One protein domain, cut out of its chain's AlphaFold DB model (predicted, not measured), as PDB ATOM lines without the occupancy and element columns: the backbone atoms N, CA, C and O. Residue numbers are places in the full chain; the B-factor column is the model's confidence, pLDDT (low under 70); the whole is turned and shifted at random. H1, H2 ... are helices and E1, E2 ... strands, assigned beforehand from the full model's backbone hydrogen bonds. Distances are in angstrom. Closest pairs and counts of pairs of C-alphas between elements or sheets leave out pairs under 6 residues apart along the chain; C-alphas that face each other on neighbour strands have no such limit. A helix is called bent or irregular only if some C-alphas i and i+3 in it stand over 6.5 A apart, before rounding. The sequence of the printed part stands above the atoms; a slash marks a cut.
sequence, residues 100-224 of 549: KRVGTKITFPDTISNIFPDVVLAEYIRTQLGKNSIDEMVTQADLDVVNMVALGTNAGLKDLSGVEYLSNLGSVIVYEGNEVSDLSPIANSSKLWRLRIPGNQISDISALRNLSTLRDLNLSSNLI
ATOM      1  N   LYS A 100     -14.358  11.395  31.820       61.12
ATOM      2  CA  LYS A 100     -13.682  10.788  30.652       61.12
ATOM      3  C   LYS A 100     -13.198  11.799  29.603       61.12
ATOM      4  O   LYS A 100     -12.351  11.444  28.787       61.12
ATOM      5  N   ARG A 101     -13.742  13.021  29.585       74.88
ATOM      6  CA  ARG A 101     -13.503  14.040  28.546       74.88
ATOM      7  C   ARG A 101     -13.202  15.389  29.200       74.88
ATOM      8  O   ARG A 101     -13.961  15.824  30.060       74.88
ATOM      9  N   VAL A 102     -12.113  16.053  28.805       64.19
ATOM     10  CA  VAL A 102     -11.726  17.383  29.313       64.19
ATOM     11  C   VAL A 102     -11.252  18.252  28.150       64.19
ATOM     12  O   VAL A 102     -10.119  18.137  27.681       64.19
ATOM     13  N   GLY A 103     -12.134  19.139  27.680       78.31
ATOM     14  CA  GLY A 103     -11.883  19.956  26.492       78.31
ATOM     15  C   GLY A 103     -11.617  19.081  25.264       78.31
ATOM     16  O   GLY A 103     -12.326  18.109  25.028       78.31
ATOM     17  N   THR A 104     -10.564  19.396  24.514       84.06
ATOM     18  CA  THR A 104     -10.174  18.703  23.272       84.06
ATOM     19  C   THR A 104      -9.395  17.399  23.500       84.06
ATOM     20  O   THR A 104      -8.573  17.024  22.662       84.06
ATOM     21  N   LYS A 105      -9.536  16.740  24.661       91.31
ATOM     22  CA  LYS A 105      -8.858  15.466  24.962       91.31
ATOM     23  C   LYS A 105      -9.717  14.514  25.799       91.31
ATOM     24  O   LYS A 105     -10.423  14.937  26.717       91.31
ATOM     25  N   ILE A 106      -9.594  13.215  25.527       92.50
ATOM     26  CA  ILE A 106     -10.067  12.147  26.414       92.50
ATOM     27  C   ILE A 106      -9.038  11.908  27.530       92.50
ATOM     28  O   ILE A 106      -7.830  11.859  27.292       92.50
ATOM     29  N   THR A 107      -9.510  11.784  28.768       89.56
ATOM     30  CA  THR A 107      -8.684  11.577  29.977       89.56
ATOM     31  C   THR A 107      -8.573  10.114  30.389       89.56
ATOM     32  O   THR A 107      -7.657   9.754  31.126       89.56
ATOM     33  N   PHE A 108      -9.473   9.268  29.893       90.94
ATOM     34  CA  PHE A 108      -9.432   7.817  30.038       90.94
ATOM     35  C   PHE A 108      -9.694   7.169  28.672       90.94
ATOM     36  O   PHE A 108     -10.384   7.777  27.852       90.94
ATOM     37  N   PRO A 109      -9.177   5.955  28.405       95.38
ATOM     38  CA  PRO A 109      -9.453   5.263  27.153       95.38
ATOM     39  C   PRO A 109     -10.937   4.891  27.037       95.38
ATOM     40  O   PRO A 109     -11.569   4.517  28.028       95.38
ATOM     41  N   ASP A 110     -11.478   4.962  25.825       96.50
ATOM     42  CA  ASP A 110     -12.882   4.659  25.521       96.50
ATOM     43  C   ASP A 110     -12.996   4.008  24.135       96.50
ATOM     44  O   ASP A 110     -12.019   4.004  23.384       96.50
ATOM     45  N   THR A 111     -14.145   3.421  23.788       97.69
ATOM     46  CA  THR A 111     -14.316   2.793  22.464       97.69
ATOM     47  C   THR A 111     -14.416   3.835  21.352       97.69
ATOM     48  O   THR A 111     -14.917   4.941  21.571       97.69
ATOM     49  N   ILE A 112     -13.994   3.483  20.134       98.31
ATOM     50  CA  ILE A 112     -14.162   4.356  18.958       98.31
ATOM     51  C   ILE A 112     -15.652   4.662  18.745       98.31
ATOM     52  O   ILE A 112     -15.997   5.815  18.517       98.31
ATOM     53  N   SER A 113     -16.530   3.670  18.928       97.81
ATOM     54  CA  SER A 113     -17.995   3.803  18.875       97.81
ATOM     55  C   SER A 113     -18.585   4.775  19.913       97.81
ATOM     56  O   SER A 113     -19.603   5.406  19.639       97.81
ATOM     57  N   ASN A 114     -17.949   4.954  21.078       96.75
ATOM     58  CA  ASN A 114     -18.357   5.948  22.080       96.75
ATOM     59  C   ASN A 114     -17.790   7.346  21.784       96.75
ATOM     60  O   ASN A 114     -18.400   8.355  22.143       96.75
ATOM     61  N   ILE A 115     -16.591   7.425  21.199       97.56
ATOM     62  CA  ILE A 115     -15.909   8.697  20.913       97.56
ATOM     63  C   ILE A 115     -16.496   9.351  19.658       97.56
ATOM     64  O   ILE A 115     -16.724  10.558  19.677       97.56
ATOM     65  N   PHE A 116     -16.781   8.553  18.625       98.06
ATOM     66  CA  PHE A 116     -17.325   8.955  17.329       98.06
ATOM     67  C   PHE A 116     -18.697   8.277  17.124       98.06
ATOM     68  O   PHE A 116     -18.739   7.122  16.699       98.06
ATOM     69  N   PRO A 117     -19.824   8.945  17.444       97.88
ATOM     70  CA  PRO A 117     -21.155   8.329  17.381       97.88
ATOM     71  C   PRO A 117     -21.642   8.026  15.956       97.88
ATOM     72  O   PRO A 117     -22.466   7.130  15.756       97.88
ATOM     73  N   ASP A 118     -21.146   8.762  14.957       98.38
ATOM     74  CA  ASP A 118     -21.404   8.480  13.546       98.38
ATOM     75  C   ASP A 118     -20.617   7.237  13.105       98.38
ATOM     76  O   ASP A 118     -19.385   7.222  13.116       98.38
ATOM     77  N   VAL A 119     -21.327   6.186  12.687       98.12
ATOM     78  CA  VAL A 119     -20.720   4.905  12.290       98.12
ATOM     79  C   VAL A 119     -19.767   5.033  11.095       98.12
ATOM     80  O   VAL A 119     -18.794   4.284  11.011       98.12
ATOM     81  N   VAL A 120     -19.991   5.994  10.191       98.31
ATOM     82  CA  VAL A 120     -19.126   6.243   9.025       98.31
ATOM     83  C   VAL A 120     -17.797   6.846   9.483       98.31
ATOM     84  O   VAL A 120     -16.729   6.453   9.008       98.31
ATOM     85  N   LEU A 121     -17.856   7.759  10.455       98.56
ATOM     86  CA  LEU A 121     -16.680   8.349  11.087       98.56
ATOM     87  C   LEU A 121     -15.940   7.334  11.970       98.56
ATOM     88  O   LEU A 121     -14.716   7.237  11.890       98.56
ATOM     89  N   ALA A 122     -16.664   6.529  12.752       98.69
ATOM     90  CA  ALA A 122     -16.089   5.480  13.588       98.69
ATOM     91  C   ALA A 122     -15.331   4.434  12.754       98.69
ATOM     92  O   ALA A 122     -14.191   4.103  13.077       98.69
ATOM     93  N   GLU A 123     -15.907   3.958  11.646       98.50
ATOM     94  CA  GLU A 123     -15.250   3.023  10.722       98.50
ATOM     95  C   GLU A 123     -14.035   3.640  10.009       98.50
ATOM     96  O   GLU A 123     -13.011   2.968   9.816       98.50
ATOM     97  N   TYR A 124     -14.095   4.934   9.675       98.50
ATOM     98  CA  TYR A 124     -12.940   5.669   9.162       98.50
ATOM     99  C   TYR A 124     -11.805   5.716  10.195       98.50
ATOM    100  O   TYR A 124     -10.682   5.313   9.883       98.50
ATOM    101  N   ILE A 125     -12.088   6.136  11.433       98.56
ATOM    102  CA  ILE A 125     -11.091   6.234  12.509       98.56
ATOM    103  C   ILE A 125     -10.545   4.852  12.890       98.56
ATOM    104  O   ILE A 125      -9.329   4.694  12.994       98.56
ATOM    105  N   ARG A 126     -11.394   3.820  12.995       98.62
ATOM    106  CA  ARG A 126     -10.979   2.417  13.182       98.62
ATOM    107  C   ARG A 126      -9.947   1.999  12.134       98.62
ATOM    108  O   ARG A 126      -8.944   1.372  12.472       98.62
ATOM    109  N   THR A 127     -10.169   2.390  10.880       97.94
ATOM    110  CA  THR A 127      -9.258   2.106   9.767       97.94
ATOM    111  C   THR A 127      -7.960   2.921   9.856       97.94
ATOM    112  O   THR A 127      -6.893   2.339   9.671       97.94
ATOM    113  N   GLN A 128      -8.005   4.216  10.205       97.88
ATOM    114  CA  GLN A 128      -6.791   5.029  10.420       97.88
ATOM    115  C   GLN A 128      -5.928   4.512  11.586       97.88
ATOM    116  O   GLN A 128      -4.704   4.574  11.523       97.88
ATOM    117  N   LEU A 129      -6.559   3.981  12.639       97.94
ATOM    118  CA  LEU A 129      -5.893   3.454  13.834       97.94
ATOM    119  C   LEU A 129      -5.489   1.971  13.723       97.94
ATOM    120  O   LEU A 129      -4.962   1.412  14.685       97.94
ATOM    121  N   GLY A 130      -5.754   1.314  12.586       97.81
ATOM    122  CA  GLY A 130      -5.419  -0.098  12.360       97.81
ATOM    123  C   GLY A 130      -6.156  -1.091  13.273       97.81
ATOM    124  O   GLY A 130      -5.640  -2.178  13.525       97.81
ATOM    125  N   LYS A 131      -7.332  -0.719  13.794       98.12
ATOM    126  CA  LYS A 131      -8.128  -1.524  14.740       98.12
ATOM    127  C   LYS A 131      -9.093  -2.455  13.992       98.12
ATOM    128  O   LYS A 131      -9.492  -2.186  12.857       98.12
ATOM    129  N   ASN A 132      -9.506  -3.542  14.632       97.88
ATOM    130  CA  ASN A 132     -10.350  -4.592  14.049       97.88
ATOM    131  C   ASN A 132     -11.849  -4.330  14.267       97.88
ATOM    132  O   ASN A 132     -12.656  -4.732  13.433       97.88
ATOM    133  N   SER A 133     -12.227  -3.642  15.352       98.19
ATOM    134  CA  SER A 133     -13.608  -3.216  15.641       98.19
ATOM    135  C   SER A 133     -13.677  -1.764  16.122       98.19
ATOM    136  O   SER A 133     -12.733  -1.266  16.735       98.19
ATOM    137  N   ILE A 134     -14.811  -1.095  15.886       98.19
ATOM    138  CA  ILE A 134     -15.141   0.209  16.490       98.19
ATOM    139  C   ILE A 134     -15.330   0.114  18.013       98.19
ATOM    140  O   ILE A 134     -15.197   1.112  18.715       98.19
ATOM    141  N   ASP A 135     -15.561  -1.087  18.543       98.06
ATOM    142  CA  ASP A 135     -15.673  -1.331  19.985       98.06
ATOM    143  C   ASP A 135     -14.312  -1.548  20.673       98.06
ATOM    144  O   ASP A 135     -14.251  -1.789  21.879       98.06
ATOM    145  N   GLU A 136     -13.196  -1.459  19.936       98.12
ATOM    146  CA  GLU A 136     -11.869  -1.426  20.554       98.12
ATOM    147  C   GLU A 136     -11.633  -0.106  21.293       98.12
ATOM    148  O   GLU A 136     -11.952   0.979  20.802       98.12
ATOM    149  N   MET A 137     -11.030  -0.200  22.481       96.88
ATOM    150  CA  MET A 137     -10.649   0.967  23.269       96.88
ATOM    151  C   MET A 137      -9.413   1.655  22.680       96.88
ATOM    152  O   MET A 137      -8.422   1.007  22.333       96.88
ATOM    153  N   VAL A 138      -9.459   2.983  22.626       97.69
ATOM    154  CA  VAL A 138      -8.376   3.843  22.142       97.69
ATOM    155  C   VAL A 138      -8.029   4.902  23.183       97.69
ATOM    156  O   VAL A 138      -8.879   5.361  23.947       97.69
ATOM    157  N   THR A 139      -6.752   5.262  23.251       97.25
ATOM    158  CA  THR A 139      -6.226   6.300  24.142       97.25
ATOM    159  C   THR A 139      -6.097   7.629  23.399       97.25
ATOM    160  O   THR A 139      -6.101   7.675  22.169       97.25
ATOM    161  N   GLN A 140      -5.872   8.725  24.127       97.12
ATOM    162  CA  GLN A 140      -5.529  10.002  23.495       97.12
ATOM    163  C   GLN A 140      -4.246   9.924  22.643       97.12
ATOM    164  O   GLN A 140      -4.111  10.683  21.690       97.12
ATOM    165  N   ALA A 141      -3.317   9.011  22.956       96.94
ATOM    166  CA  ALA A 141      -2.105   8.810  22.164       96.94
ATOM    167  C   ALA A 141      -2.380   8.063  20.846       96.94
ATOM    168  O   ALA A 141      -1.693   8.328  19.864       96.94
ATOM    169  N   ASP A 142      -3.399   7.192  20.795       97.94
ATOM    170  CA  ASP A 142      -3.917   6.650  19.533       97.94
ATOM    171  C   ASP A 142      -4.554   7.784  18.711       97.94
ATOM    172  O   ASP A 142      -4.189   7.992  17.558       97.94
ATOM    173  N   LEU A 143      -5.463   8.569  19.307       98.00
ATOM    174  CA  LEU A 143      -6.156   9.665  18.610       98.00
ATOM    175  C   LEU A 143      -5.193  10.741  18.079       98.00
ATOM    176  O   LEU A 143      -5.388  11.254  16.978       98.00
ATOM    177  N   ASP A 144      -4.129  11.049  18.822       96.50
ATOM    178  CA  ASP A 144      -3.123  12.039  18.430       96.50
ATOM    179  C   ASP A 144      -2.309  11.620  17.180       96.50
ATOM    180  O   ASP A 144      -1.620  12.473  16.621       96.50
ATOM    181  N   VAL A 145      -2.392  10.380  16.665       97.00
ATOM    182  CA  VAL A 145      -1.768  10.039  15.361       97.00
ATOM    183  C   VAL A 145      -2.607  10.491  14.159       97.00
ATOM    184  O   VAL A 145      -2.069  10.663  13.063       97.00
ATOM    185  N   VAL A 146      -3.916  10.707  14.340       98.12
ATOM    186  CA  VAL A 146      -4.840  11.044  13.250       98.12
ATOM    187  C   VAL A 146      -4.743  12.535  12.928       98.12
ATOM    188  O   VAL A 146      -5.251  13.395  13.648       98.12
ATOM    189  N   ASN A 147      -4.081  12.849  11.813       97.69
ATOM    190  CA  ASN A 147      -3.902  14.220  11.324       97.69
ATOM    191  C   ASN A 147      -4.887  14.624  10.209       97.69
ATOM    192  O   ASN A 147      -4.919  15.792   9.806       97.69
ATOM    193  N   MET A 148      -5.701  13.687   9.720       98.19
ATOM    194  CA  MET A 148      -6.639  13.902   8.623       98.19
ATOM    195  C   MET A 148      -7.941  13.127   8.840       98.19
ATOM    196  O   MET A 148      -7.921  11.986   9.291       98.19
ATOM    197  N   VAL A 149      -9.056  13.743   8.446       98.38
ATOM    198  CA  VAL A 149     -10.354  13.088   8.236       98.38
ATOM    199  C   VAL A 149     -10.737  13.273   6.765       98.38
ATOM    200  O   VAL A 149     -10.687  14.393   6.258       98.38
ATOM    201  N   ALA A 150     -11.053  12.181   6.062       98.12
ATOM    202  CA  ALA A 150     -11.282  12.172   4.615       98.12
ATOM    203  C   ALA A 150     -12.404  11.190   4.218       98.12
ATOM    204  O   ALA A 150     -12.150   9.996   4.054       98.12
ATOM    205  N   LEU A 151     -13.639  11.685   4.058       97.44
ATOM    206  CA  LEU A 151     -14.825  10.885   3.716       97.44
ATOM    207  C   LEU A 151     -15.328  11.177   2.294       97.44
ATOM    208  O   LEU A 151     -15.401  12.328   1.865       97.44
ATOM    209  N   GLY A 152     -15.679  10.111   1.569       95.38
ATOM    210  CA  GLY A 152     -16.077  10.146   0.160       95.38
ATOM    211  C   GLY A 152     -17.485  10.689  -0.120       95.38
ATOM    212  O   GLY A 152     -18.287  10.926   0.784       95.38
ATOM    213  N   THR A 153     -17.782  10.861  -1.409       96.56
ATOM    214  CA  THR A 153     -19.094  11.280  -1.922       96.56
ATOM    215  C   THR A 153     -20.177  10.270  -1.540       96.56
ATOM    216  O   THR A 153     -19.977   9.070  -1.729       96.56
ATOM    217  N   ASN A 154     -21.328  10.738  -1.044       96.94
ATOM    218  CA  ASN A 154     -22.434   9.897  -0.552       96.94
ATOM    219  C   ASN A 154     -22.021   8.845   0.508       96.94
ATOM    220  O   ASN A 154     -22.597   7.757   0.552       96.94
ATOM    221  N   ALA A 155     -21.026   9.131   1.358       96.81
ATOM    222  CA  ALA A 155     -20.596   8.197   2.408       96.81
ATOM    223  C   ALA A 155     -21.640   8.015   3.531       96.81
ATOM    224  O   ALA A 155     -21.597   7.014   4.241       96.81
ATOM    225  N   GLY A 156     -22.582   8.954   3.672       97.19
ATOM    226  CA  GLY A 156     -23.652   8.929   4.675       97.19
ATOM    227  C   GLY A 156     -23.293   9.603   6.004       97.19
ATOM    228  O   GLY A 156     -24.075   9.502   6.945       97.19
ATOM    229  N   LEU A 157     -22.144  10.288   6.065       98.19
ATOM    230  CA  LEU A 157     -21.676  11.037   7.234       98.19
ATOM    231  C   LEU A 157     -22.642  12.188   7.560       98.19
ATOM    232  O   LEU A 157     -23.038  12.933   6.659       98.19
ATOM    233  N   LYS A 158     -22.983  12.356   8.839       97.81
ATOM    234  CA  LYS A 158     -23.887  13.410   9.335       97.81
ATOM    235  C   LYS A 158     -23.297  14.199  10.496       97.81
ATOM    236  O   LYS A 158     -23.513  15.405  10.584       97.81
ATOM    237  N   ASP A 159     -22.560  13.523  11.371       98.06
ATOM    238  CA  ASP A 159     -22.049  14.077  12.624       98.06
ATOM    239  C   ASP A 159     -20.511  13.992  12.671       98.06
ATOM    240  O   ASP A 159     -19.904  13.003  12.259       98.06
ATOM    241  N   LEU A 160     -19.879  15.072  13.140       98.31
ATOM    242  CA  LEU A 160     -18.427  15.198  13.314       98.31
ATOM    243  C   LEU A 160     -17.993  15.047  14.784       98.31
ATOM    244  O   LEU A 160     -16.815  15.220  15.093       98.31
ATOM    245  N   SER A 161     -18.916  14.738  15.697       97.81
ATOM    246  CA  SER A 161     -18.622  14.493  17.112       97.81
ATOM    247  C   SER A 161     -17.536  13.425  17.277       97.81
ATOM    248  O   SER A 161     -17.554  12.379  16.625       97.81
ATOM    249  N   GLY A 162     -16.561  13.713  18.136       97.44
ATOM    250  CA  GLY A 162     -15.321  12.958  18.287       97.44
ATOM    251  C   GLY A 162     -14.110  13.620  17.619       97.44
ATOM    252  O   GLY A 162     -12.976  13.424  18.067       97.44
ATOM    253  N   VAL A 163     -14.311  14.440  16.579       98.12
ATOM    254  CA  VAL A 163     -13.216  15.155  15.892       98.12
ATOM    255  C   VAL A 163     -12.529  16.167  16.819       98.12
ATOM    256  O   VAL A 163     -11.333  16.424  16.662       98.12
ATOM    257  N   GLU A 164     -13.219  16.664  17.851       97.00
ATOM    258  CA  GLU A 164     -12.663  17.578  18.851       97.00
ATOM    259  C   GLU A 164     -11.517  16.973  19.683       97.00
ATOM    260  O   GLU A 164     -10.749  17.725  20.283       97.00
ATOM    261  N   TYR A 165     -11.355  15.642  19.698       97.56
ATOM    262  CA  TYR A 165     -10.253  14.953  20.392       97.56
ATOM    263  C   TYR A 165      -9.021  14.705  19.503       97.56
ATOM    264  O   TYR A 165      -8.020  14.166  19.978       97.56
ATOM    265  N   LEU A 166      -9.050  15.084  18.219       97.69
ATOM    266  CA  LEU A 166      -7.951  14.857  17.274       97.69
ATOM    267  C   LEU A 166      -6.916  16.001  17.333       97.69
ATOM    268  O   LEU A 166      -6.846  16.854  16.448       97.69
ATOM    269  N   SER A 167      -6.073  16.030  18.375       95.19
ATOM    270  CA  SER A 167      -5.155  17.160  18.677       95.19
ATOM    271  C   SER A 167      -4.124  17.514  17.586       95.19
ATOM    272  O   SER A 167      -3.424  18.527  17.693       95.19
ATOM    273  N   ASN A 168      -3.969  16.661  16.571       96.69
ATOM    274  CA  ASN A 168      -3.043  16.832  15.451       96.69
ATOM    275  C   ASN A 168      -3.746  16.997  14.089       96.69
ATOM    276  O   ASN A 168      -3.071  17.009  13.060       96.69
ATOM    277  N   LEU A 169      -5.071  17.180  14.078       98.19
ATOM    278  CA  LEU A 169      -5.875  17.383  12.874       98.19
ATOM    279  C   LEU A 169      -5.434  18.625  12.080       98.19
ATOM    280  O   LEU A 169      -5.600  19.761  12.524       98.19
ATOM    281  N   GLY A 170      -4.892  18.392  10.884       98.44
ATOM    282  CA  GLY A 170      -4.512  19.422   9.916       98.44
ATOM    283  C   GLY A 170      -5.460  19.537   8.718       98.44
ATOM    284  O   GLY A 170      -5.515  20.592   8.086       98.44
ATOM    285  N   SER A 171      -6.224  18.484   8.410       98.75
ATOM    286  CA  SER A 171      -7.072  18.417   7.214       98.75
ATOM    287  C   SER A 171      -8.407  17.721   7.478       98.75
ATOM    288  O   SER A 171      -8.423  16.557   7.871       98.75
ATOM    289  N   VAL A 172      -9.520  18.382   7.153       98.75
ATOM    290  CA  VAL A 172     -10.847  17.751   7.046       98.75
ATOM    291  C   VAL A 172     -11.340  17.864   5.606       98.75
ATOM    292  O   VAL A 172     -11.392  18.956   5.039       98.75
ATOM    293  N   ILE A 173     -11.686  16.724   5.013       98.81
ATOM    294  CA  ILE A 173     -12.253  16.600   3.671       98.81
ATOM    295  C   ILE A 173     -13.498  15.713   3.769       98.81
ATOM    296  O   ILE A 173     -13.409  14.551   4.154       98.81
ATOM    297  N   VAL A 174     -14.656  16.246   3.402       98.50
ATOM    298  CA  VAL A 174     -15.915  15.503   3.287       98.50
ATOM    299  C   VAL A 174     -16.525  15.897   1.952       98.50
ATOM    300  O   VAL A 174     -16.880  17.054   1.751       98.50
ATOM    301  N   TYR A 175     -16.591  14.964   1.008       96.88
ATOM    302  CA  TYR A 175     -17.143  15.257  -0.316       96.88
ATOM    303  C   TYR A 175     -18.682  15.380  -0.289       96.88
ATOM    304  O   TYR A 175     -19.338  15.168   0.735       96.88
ATOM    305  N   GLU A 176     -19.255  15.753  -1.431       95.94
ATOM    306  CA  GLU A 176     -20.683  16.047  -1.605       95.94
ATOM    307  C   GLU A 176     -21.620  14.856  -1.322       95.94
ATOM    308  O   GLU A 176     -21.221  13.690  -1.373       95.94
ATOM    309  N   GLY A 177     -22.892  15.145  -1.038       94.44
ATOM    310  CA  GLY A 177     -23.907  14.114  -0.783       94.44
ATOM    311  C   GLY A 177     -23.810  13.474   0.606       94.44
ATOM    312  O   GLY A 177     -24.394  12.421   0.850       94.44
ATOM    313  N   ASN A 178     -23.068  14.104   1.516       97.94
ATOM    314  CA  ASN A 178     -23.148  13.852   2.951       97.94
ATOM    315  C   ASN A 178     -24.107  14.876   3.599       97.94
ATOM    316  O   ASN A 178     -24.595  15.797   2.940       97.94
ATOM    317  N   GLU A 179     -24.428  14.695   4.878       97.44
ATOM    318  CA  GLU A 179     -25.445  15.481   5.594       97.44
ATOM    319  C   GLU A 179     -24.849  16.301   6.753       97.44
ATOM    320  O   GLU A 179     -25.556  16.661   7.694       97.44
ATOM    321  N   VAL A 180     -23.547  16.613   6.690       98.50
ATOM    322  CA  VAL A 180     -22.864  17.417   7.715       98.50
ATOM    323  C   VAL A 180     -23.475  18.817   7.765       98.50
ATOM    324  O   VAL A 180     -23.622  19.480   6.736       98.50
ATOM    325  N   SER A 181     -23.820  19.265   8.969       98.25
ATOM    326  CA  SER A 181     -24.437  20.575   9.226       98.25
ATOM    327  C   SER A 181     -23.774  21.343  10.371       98.25
ATOM    328  O   SER A 181     -23.645  22.561  10.266       98.25
ATOM    329  N   ASP A 182     -23.305  20.653  11.418       98.56
ATOM    330  CA  ASP A 182     -22.523  21.258  12.502       98.56
ATOM    331  C   ASP A 182     -21.006  21.179  12.245       98.56
ATOM    332  O   ASP A 182     -20.479  20.168  11.778       98.56
ATOM    333  N   LEU A 183     -20.304  22.259  12.595       98.69
ATOM    334  CA  LEU A 183     -18.845  22.381  12.581       98.69
ATOM    335  C   LEU A 183     -18.256  22.625  13.983       98.69
ATOM    336  O   LEU A 183     -17.042  22.793  14.113       98.69
ATOM    337  N   SER A 184     -19.066  22.632  15.048       97.88
ATOM    338  CA  SER A 184     -18.587  22.836  16.419       97.88
ATOM    339  C   SER A 184     -17.446  21.888  16.853       97.88
ATOM    340  O   SER A 184     -16.526  22.382  17.517       97.88
ATOM    341  N   PRO A 185     -17.361  20.609  16.404       98.12
ATOM    342  CA  PRO A 185     -16.242  19.724  16.755       98.12
ATOM    343  C   PRO A 185     -14.865  20.197  16.256       98.12
ATOM    344  O   PRO A 185     -13.850  19.884  16.875       98.12
ATOM    345  N   ILE A 186     -14.794  20.996  15.180       97.81
ATOM    346  CA  ILE A 186     -13.517  21.523  14.654       97.81
ATOM    347  C   ILE A 186     -13.131  22.903  15.214       97.81
ATOM    348  O   ILE A 186     -12.052  23.410  14.904       97.81
ATOM    349  N   ALA A 187     -13.962  23.519  16.066       96.81
ATOM    350  CA  ALA A 187     -13.783  24.908  16.515       96.81
ATOM    351  C   ALA A 187     -12.465  25.179  17.277       96.81
ATOM    352  O   ALA A 187     -12.005  26.319  17.348       96.81
ATOM    353  N   ASN A 188     -11.848  24.134  17.841       95.12
ATOM    354  CA  ASN A 188     -10.586  24.210  18.583       95.12
ATOM    355  C   ASN A 188      -9.398  23.552  17.849       95.12
ATOM    356  O   ASN A 188      -8.302  23.470  18.409       95.12
ATOM    357  N   SER A 189      -9.579  23.091  16.606       96.12
ATOM    358  CA  SER A 189      -8.549  22.403  15.812       96.12
ATOM    359  C   SER A 189      -7.498  23.387  15.278       96.12
ATOM    360  O   SER A 189      -7.397  23.635  14.081       96.12
ATOM    361  N   SER A 190      -6.674  23.953  16.163       93.81
ATOM    362  CA  SER A 190      -5.714  25.040  15.881       93.81
ATOM    363  C   SER A 190      -4.581  24.714  14.892       93.81
ATOM    364  O   SER A 190      -3.761  25.580  14.596       93.81
ATOM    365  N   LYS A 191      -4.519  23.477  14.385       97.12
ATOM    366  CA  LYS A 191      -3.599  23.024  13.329       97.12
ATOM    367  C   LYS A 191      -4.291  22.842  11.973       97.12
ATOM    368  O   LYS A 191      -3.608  22.572  10.985       97.12
ATOM    369  N   LEU A 192      -5.618  22.994  11.916       98.44
ATOM    370  CA  LEU A 192      -6.421  22.824  10.712       98.44
ATOM    371  C   LEU A 192      -6.037  23.893   9.687       98.44
ATOM    372  O   LEU A 192      -6.257  25.088   9.898       98.44
ATOM    373  N   TRP A 193      -5.445  23.452   8.580       98.44
ATOM    374  CA  TRP A 193      -5.057  24.304   7.457       98.44
ATOM    375  C   TRP A 193      -5.908  24.035   6.210       98.44
ATOM    376  O   TRP A 193      -6.071  24.932   5.380       98.44
ATOM    377  N   ARG A 194      -6.508  22.841   6.108       98.81
ATOM    378  CA  ARG A 194      -7.471  22.470   5.066       98.81
ATOM    379  C   ARG A 194      -8.834  22.123   5.660       98.81
ATOM    380  O   ARG A 194      -8.933  21.222   6.492       98.81
ATOM    381  N   LEU A 195      -9.881  22.751   5.133       98.81
ATOM    382  CA  LEU A 195     -11.276  22.389   5.367       98.81
ATOM    383  C   LEU A 195     -12.033  22.377   4.033       98.81
ATOM    384  O   LEU A 195     -12.283  23.423   3.438       98.81
ATOM    385  N   ARG A 196     -12.403  21.190   3.552       98.88
ATOM    386  CA  ARG A 196     -13.163  21.006   2.307       98.88
ATOM    387  C   ARG A 196     -14.418  20.187   2.591       98.88
ATOM    388  O   ARG A 196     -14.341  18.964   2.609       98.88
ATOM    389  N   ILE A 197     -15.550  20.857   2.804       98.69
ATOM    390  CA  ILE A 197     -16.868  20.227   2.996       98.69
ATOM    391  C   ILE A 197     -17.884  20.813   1.991       98.69
ATOM    392  O   ILE A 197     -18.809  21.533   2.377       98.69
ATOM    393  N   PRO A 198     -17.697  20.594   0.673       98.69
ATOM    394  CA  PRO A 198     -18.678  20.997  -0.325       98.69
ATOM    395  C   PRO A 198     -19.906  20.074  -0.345       98.69
ATOM    396  O   PRO A 198     -19.804  18.895  -0.018       98.69
ATOM    397  N   GLY A 199     -21.055  20.573  -0.801       98.44
ATOM    398  CA  GLY A 199     -22.229  19.740  -1.106       98.44
ATOM    399  C   GLY A 199     -22.852  19.071   0.121       98.44
ATOM    400  O   GLY A 199     -23.125  17.871   0.083       98.44
ATOM    401  N   ASN A 200     -23.005  19.837   1.201       98.62
ATOM    402  CA  ASN A 200     -23.473  19.416   2.524       98.62
ATOM    403  C   ASN A 200     -24.562  20.401   3.031       98.62
ATOM    404  O   ASN A 200     -25.157  21.133   2.239       98.62
ATOM    405  N   GLN A 201     -24.885  20.395   4.329       98.25
ATOM    406  CA  GLN A 201     -26.005  21.144   4.925       98.25
ATOM    407  C   GLN A 201     -25.551  22.250   5.903       98.25
ATOM    408  O   GLN A 201     -26.317  22.679   6.767       98.25
ATOM    409  N   ILE A 202     -24.307  22.722   5.781       98.81
ATOM    410  CA  ILE A 202     -23.716  23.726   6.681       98.81
ATOM    411  C   ILE A 202     -24.403  25.083   6.480       98.81
ATOM    412  O   ILE A 202     -24.571  25.531   5.347       98.81
ATOM    413  N   SER A 203     -24.766  25.760   7.572       98.50
ATOM    414  CA  SER A 203     -25.319  27.127   7.547       98.50
ATOM    415  C   SER A 203     -24.600  28.072   8.510       98.50
ATOM    416  O   SER A 203     -24.252  29.182   8.108       98.50
ATOM    417  N   ASP A 204     -24.304  27.621   9.734       98.75
ATOM    418  CA  ASP A 204     -23.381  28.305  10.644       98.75
ATOM    419  C   ASP A 204     -21.929  27.858  10.400       98.75
ATOM    420  O   ASP A 204     -21.634  26.675  10.237       98.75
ATOM    421  N   ILE A 205     -21.013  28.827  10.401       98.81
ATOM    422  CA  ILE A 205     -19.562  28.620  10.317       98.81
ATOM    423  C   ILE A 205     -18.802  29.320  11.456       98.81
ATOM    424  O   ILE A 205     -17.588  29.511  11.370       98.81
ATOM    425  N   SER A 206     -19.494  29.693  12.539       98.38
ATOM    426  CA  SER A 206     -18.950  30.354  13.735       98.38
ATOM    427  C   SER A 206     -17.699  29.668  14.302       98.38
ATOM    428  O   SER A 206     -16.749  30.351  14.699       98.38
ATOM    429  N   ALA A 207     -17.647  28.333  14.237       98.25
ATOM    430  CA  ALA A 207     -16.501  27.493  14.592       98.25
ATOM    431  C   ALA A 207     -15.175  27.924  13.927       98.25
ATOM    432  O   ALA A 207     -14.104  27.737  14.502       98.25
ATOM    433  N   LEU A 208     -15.219  28.541  12.741       98.38
ATOM    434  CA  LEU A 208     -14.023  28.935  11.991       98.38
ATOM    435  C   LEU A 208     -13.374  30.236  12.503       98.38
ATOM    436  O   LEU A 208     -12.236  30.521  12.132       98.38
ATOM    437  N   ARG A 209     -14.045  31.006  13.381       96.69
ATOM    438  CA  ARG A 209     -13.652  32.378  13.788       96.69
ATOM    439  C   ARG A 209     -12.227  32.516  14.344       96.69
ATOM    440  O   ARG A 209     -11.643  33.601  14.265       96.69
ATOM    441  N   ASN A 210     -11.665  31.432  14.881       94.44
ATOM    442  CA  ASN A 210     -10.331  31.392  15.485       94.44
ATOM    443  C   ASN A 210      -9.299  30.572  14.679       94.44
ATOM    444  O   ASN A 210      -8.124  30.545  15.052       94.44
ATOM    445  N   LEU A 211      -9.690  29.927  13.573       96.44
ATOM    446  CA  LEU A 211      -8.847  28.989  12.814       96.44
ATOM    447  C   LEU A 211      -7.942  29.712  11.795       96.44
ATOM    448  O   LEU A 211      -7.986  29.470  10.590       96.44
ATOM    449  N   SER A 212      -7.088  30.613  12.287       94.12
ATOM    450  CA  SER A 212      -6.186  31.461  11.479       94.12
ATOM    451  C   SER A 212      -5.098  30.700  10.693       94.12
ATOM    452  O   SER A 212      -4.420  31.273   9.831       94.12
ATOM    453  N   THR A 213      -4.952  29.400  10.953       96.25
ATOM    454  CA  THR A 213      -4.121  28.453  10.198       96.25
ATOM    455  C   THR A 213      -4.737  27.998   8.876       96.25
ATOM    456  O   THR A 213      -4.003  27.456   8.051       96.25
ATOM    457  N   LEU A 214      -6.034  28.231   8.634       98.00
ATOM    458  CA  LEU A 214      -6.693  27.873   7.374       98.00
ATOM    459  C   LEU A 214      -6.006  28.525   6.163       98.00
ATOM    460  O   LEU A 214      -5.696  29.717   6.161       98.00
ATOM    461  N   ARG A 215      -5.772  27.719   5.127       97.69
ATOM    462  CA  ARG A 215      -5.191  28.103   3.830       97.69
ATOM    463  C   ARG A 215      -5.959  27.535   2.639       97.69
ATOM    464  O   ARG A 215      -5.854  28.070   1.543       97.69
ATOM    465  N   ASP A 216      -6.753  26.498   2.854       98.38
ATOM    466  CA  ASP A 216      -7.491  25.790   1.814       98.38
ATOM    467  C   ASP A 216      -8.927  25.561   2.305       98.38
ATOM    468  O   ASP A 216      -9.164  24.690   3.147       98.38
ATOM    469  N   LEU A 217      -9.864  26.403   1.850       98.75
ATOM    470  CA  LEU A 217     -11.255  26.413   2.313       98.75
ATOM    471  C   LEU A 217     -12.230  26.202   1.150       98.75
ATOM    472  O   LEU A 217     -12.374  27.056   0.272       98.75
ATOM    473  N   ASN A 218     -12.961  25.089   1.178       98.81
ATOM    474  CA  ASN A 218     -14.084  24.840   0.279       98.81
ATOM    475  C   ASN A 218     -15.347  24.520   1.081       98.81
ATOM    476  O   ASN A 218     -15.449  23.456   1.688       98.81
ATOM    477  N   LEU A 219     -16.305  25.444   1.038       98.81
ATOM    478  CA  LEU A 219     -17.641  25.321   1.623       98.81
ATOM    479  C   LEU A 219     -18.724  25.535   0.550       98.81
ATOM    480  O   LEU A 219     -19.835  25.974   0.841       98.81
ATOM    481  N   SER A 220     -18.401  25.272  -0.717       98.81
ATOM    482  CA  SER A 220     -19.340  25.458  -1.826       98.81
ATOM    483  C   SER A 220     -20.521  24.481  -1.779       98.81
ATOM    484  O   SER A 220     -20.393  23.374  -1.269       98.81
ATOM    485  N   SER A 221     -21.677  24.864  -2.323       98.62
ATOM    486  CA  SER A 221     -22.905  24.047  -2.280       98.62
ATOM    487  C   SER A 221     -23.335  23.718  -0.841       98.62
ATOM    488  O   SER A 221     -23.436  22.553  -0.465       98.62
ATOM    489  N   ASN A 222     -23.551  24.761  -0.041       98.81
ATOM    490  CA  ASN A 222     -24.058  24.705   1.334       98.81
ATOM    491  C   ASN A 222     -25.152  25.788   1.517       98.81
ATOM    492  O   ASN A 222     -25.675  26.339   0.546       98.81
ATOM    493  N   LEU A 223     -25.540  26.080   2.760       98.50
ATOM    494  CA  LEU A 223     -26.626  26.995   3.129       98.50
ATOM    495  C   LEU A 223     -26.119  28.260   3.852       98.50
ATOM    496  O   LEU A 223     -26.870  28.892   4.593       98.50
ATOM    497  N   ILE A 224     -24.849  28.625   3.657       98.88
ATOM    498  CA  ILE A 224     -24.171  29.703   4.393       98.88
ATOM    499  C   ILE A 224     -24.647  31.072   3.891       98.88
ATOM    500  O   ILE A 224     -24.650  31.321   2.685       98.88
TER     501      ILE A 224
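Overview. This is residues 100 to 224 of the 549 residues of the protein "LPXTG cell wall anchor domain-containing protein" of Listeria farberi (UniProt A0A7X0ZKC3). With little regular structure, 37 of 125 printed residues being in named elements, this is a short solenoid of stacked turns, one wall the parallel sheet E1 E2 E3 E4, with H1, H2 and H3 at its E1 end. Along the chain run H1 H2 H3 E1 E2 E3 H4 E4, class mixed. It is compact, radius of gyration of the C-alphas 13.7 A, spans 37 by 29 by 19 A.

Along the chain. H1 is residues 112 to 115, from C-alpha 112 at (-14.162, 4.356, 18.958); H2 119 to 128, 14.1 A; H3 140 to 143; E1 148 to 151, 10.0 A; E2 171 to 174, 10.1 A; E3 194 to 196; H4 206 to 210, irregular, C-alphas 207 and 210 being 7.4 A apart; E4 216 to 218, to C-alpha 218 at (-14.084, 24.840, 0.279).

Arrangement. H1 touches H2, closest C-alphas Ile 112 and Ala 122, 5.8 A. H2 only grazes the sheet, with residues 120 to 128; H1, H3 and H4 are not on it. Within hydrogen-bond range are N 149 and O 171, 2.9 A, for E1 and E2; N 172 and O 194, 3.0 A, for E2 and E3; N 195 and O 216, 2.9 A, for E3 and E4. E3, H4, E4 form a strand-helix-strand unit, parallel neighbour strands with a helix between, its crossover right-handed. In H2 every O i to N i+4 pair is within range, in H4 0 of 1, with 1 of 2 O i to N i+3 pairs; H1 and H3 are too short.

Size, cuts and confidence. C-alphas 108 and 221, the farthest apart, are 38.6 A apart. The printed part has no cut; links H2 to H3, E1 to E2 and E2 to E3 are long. Residues 100 and 102 have pLDDT under 70.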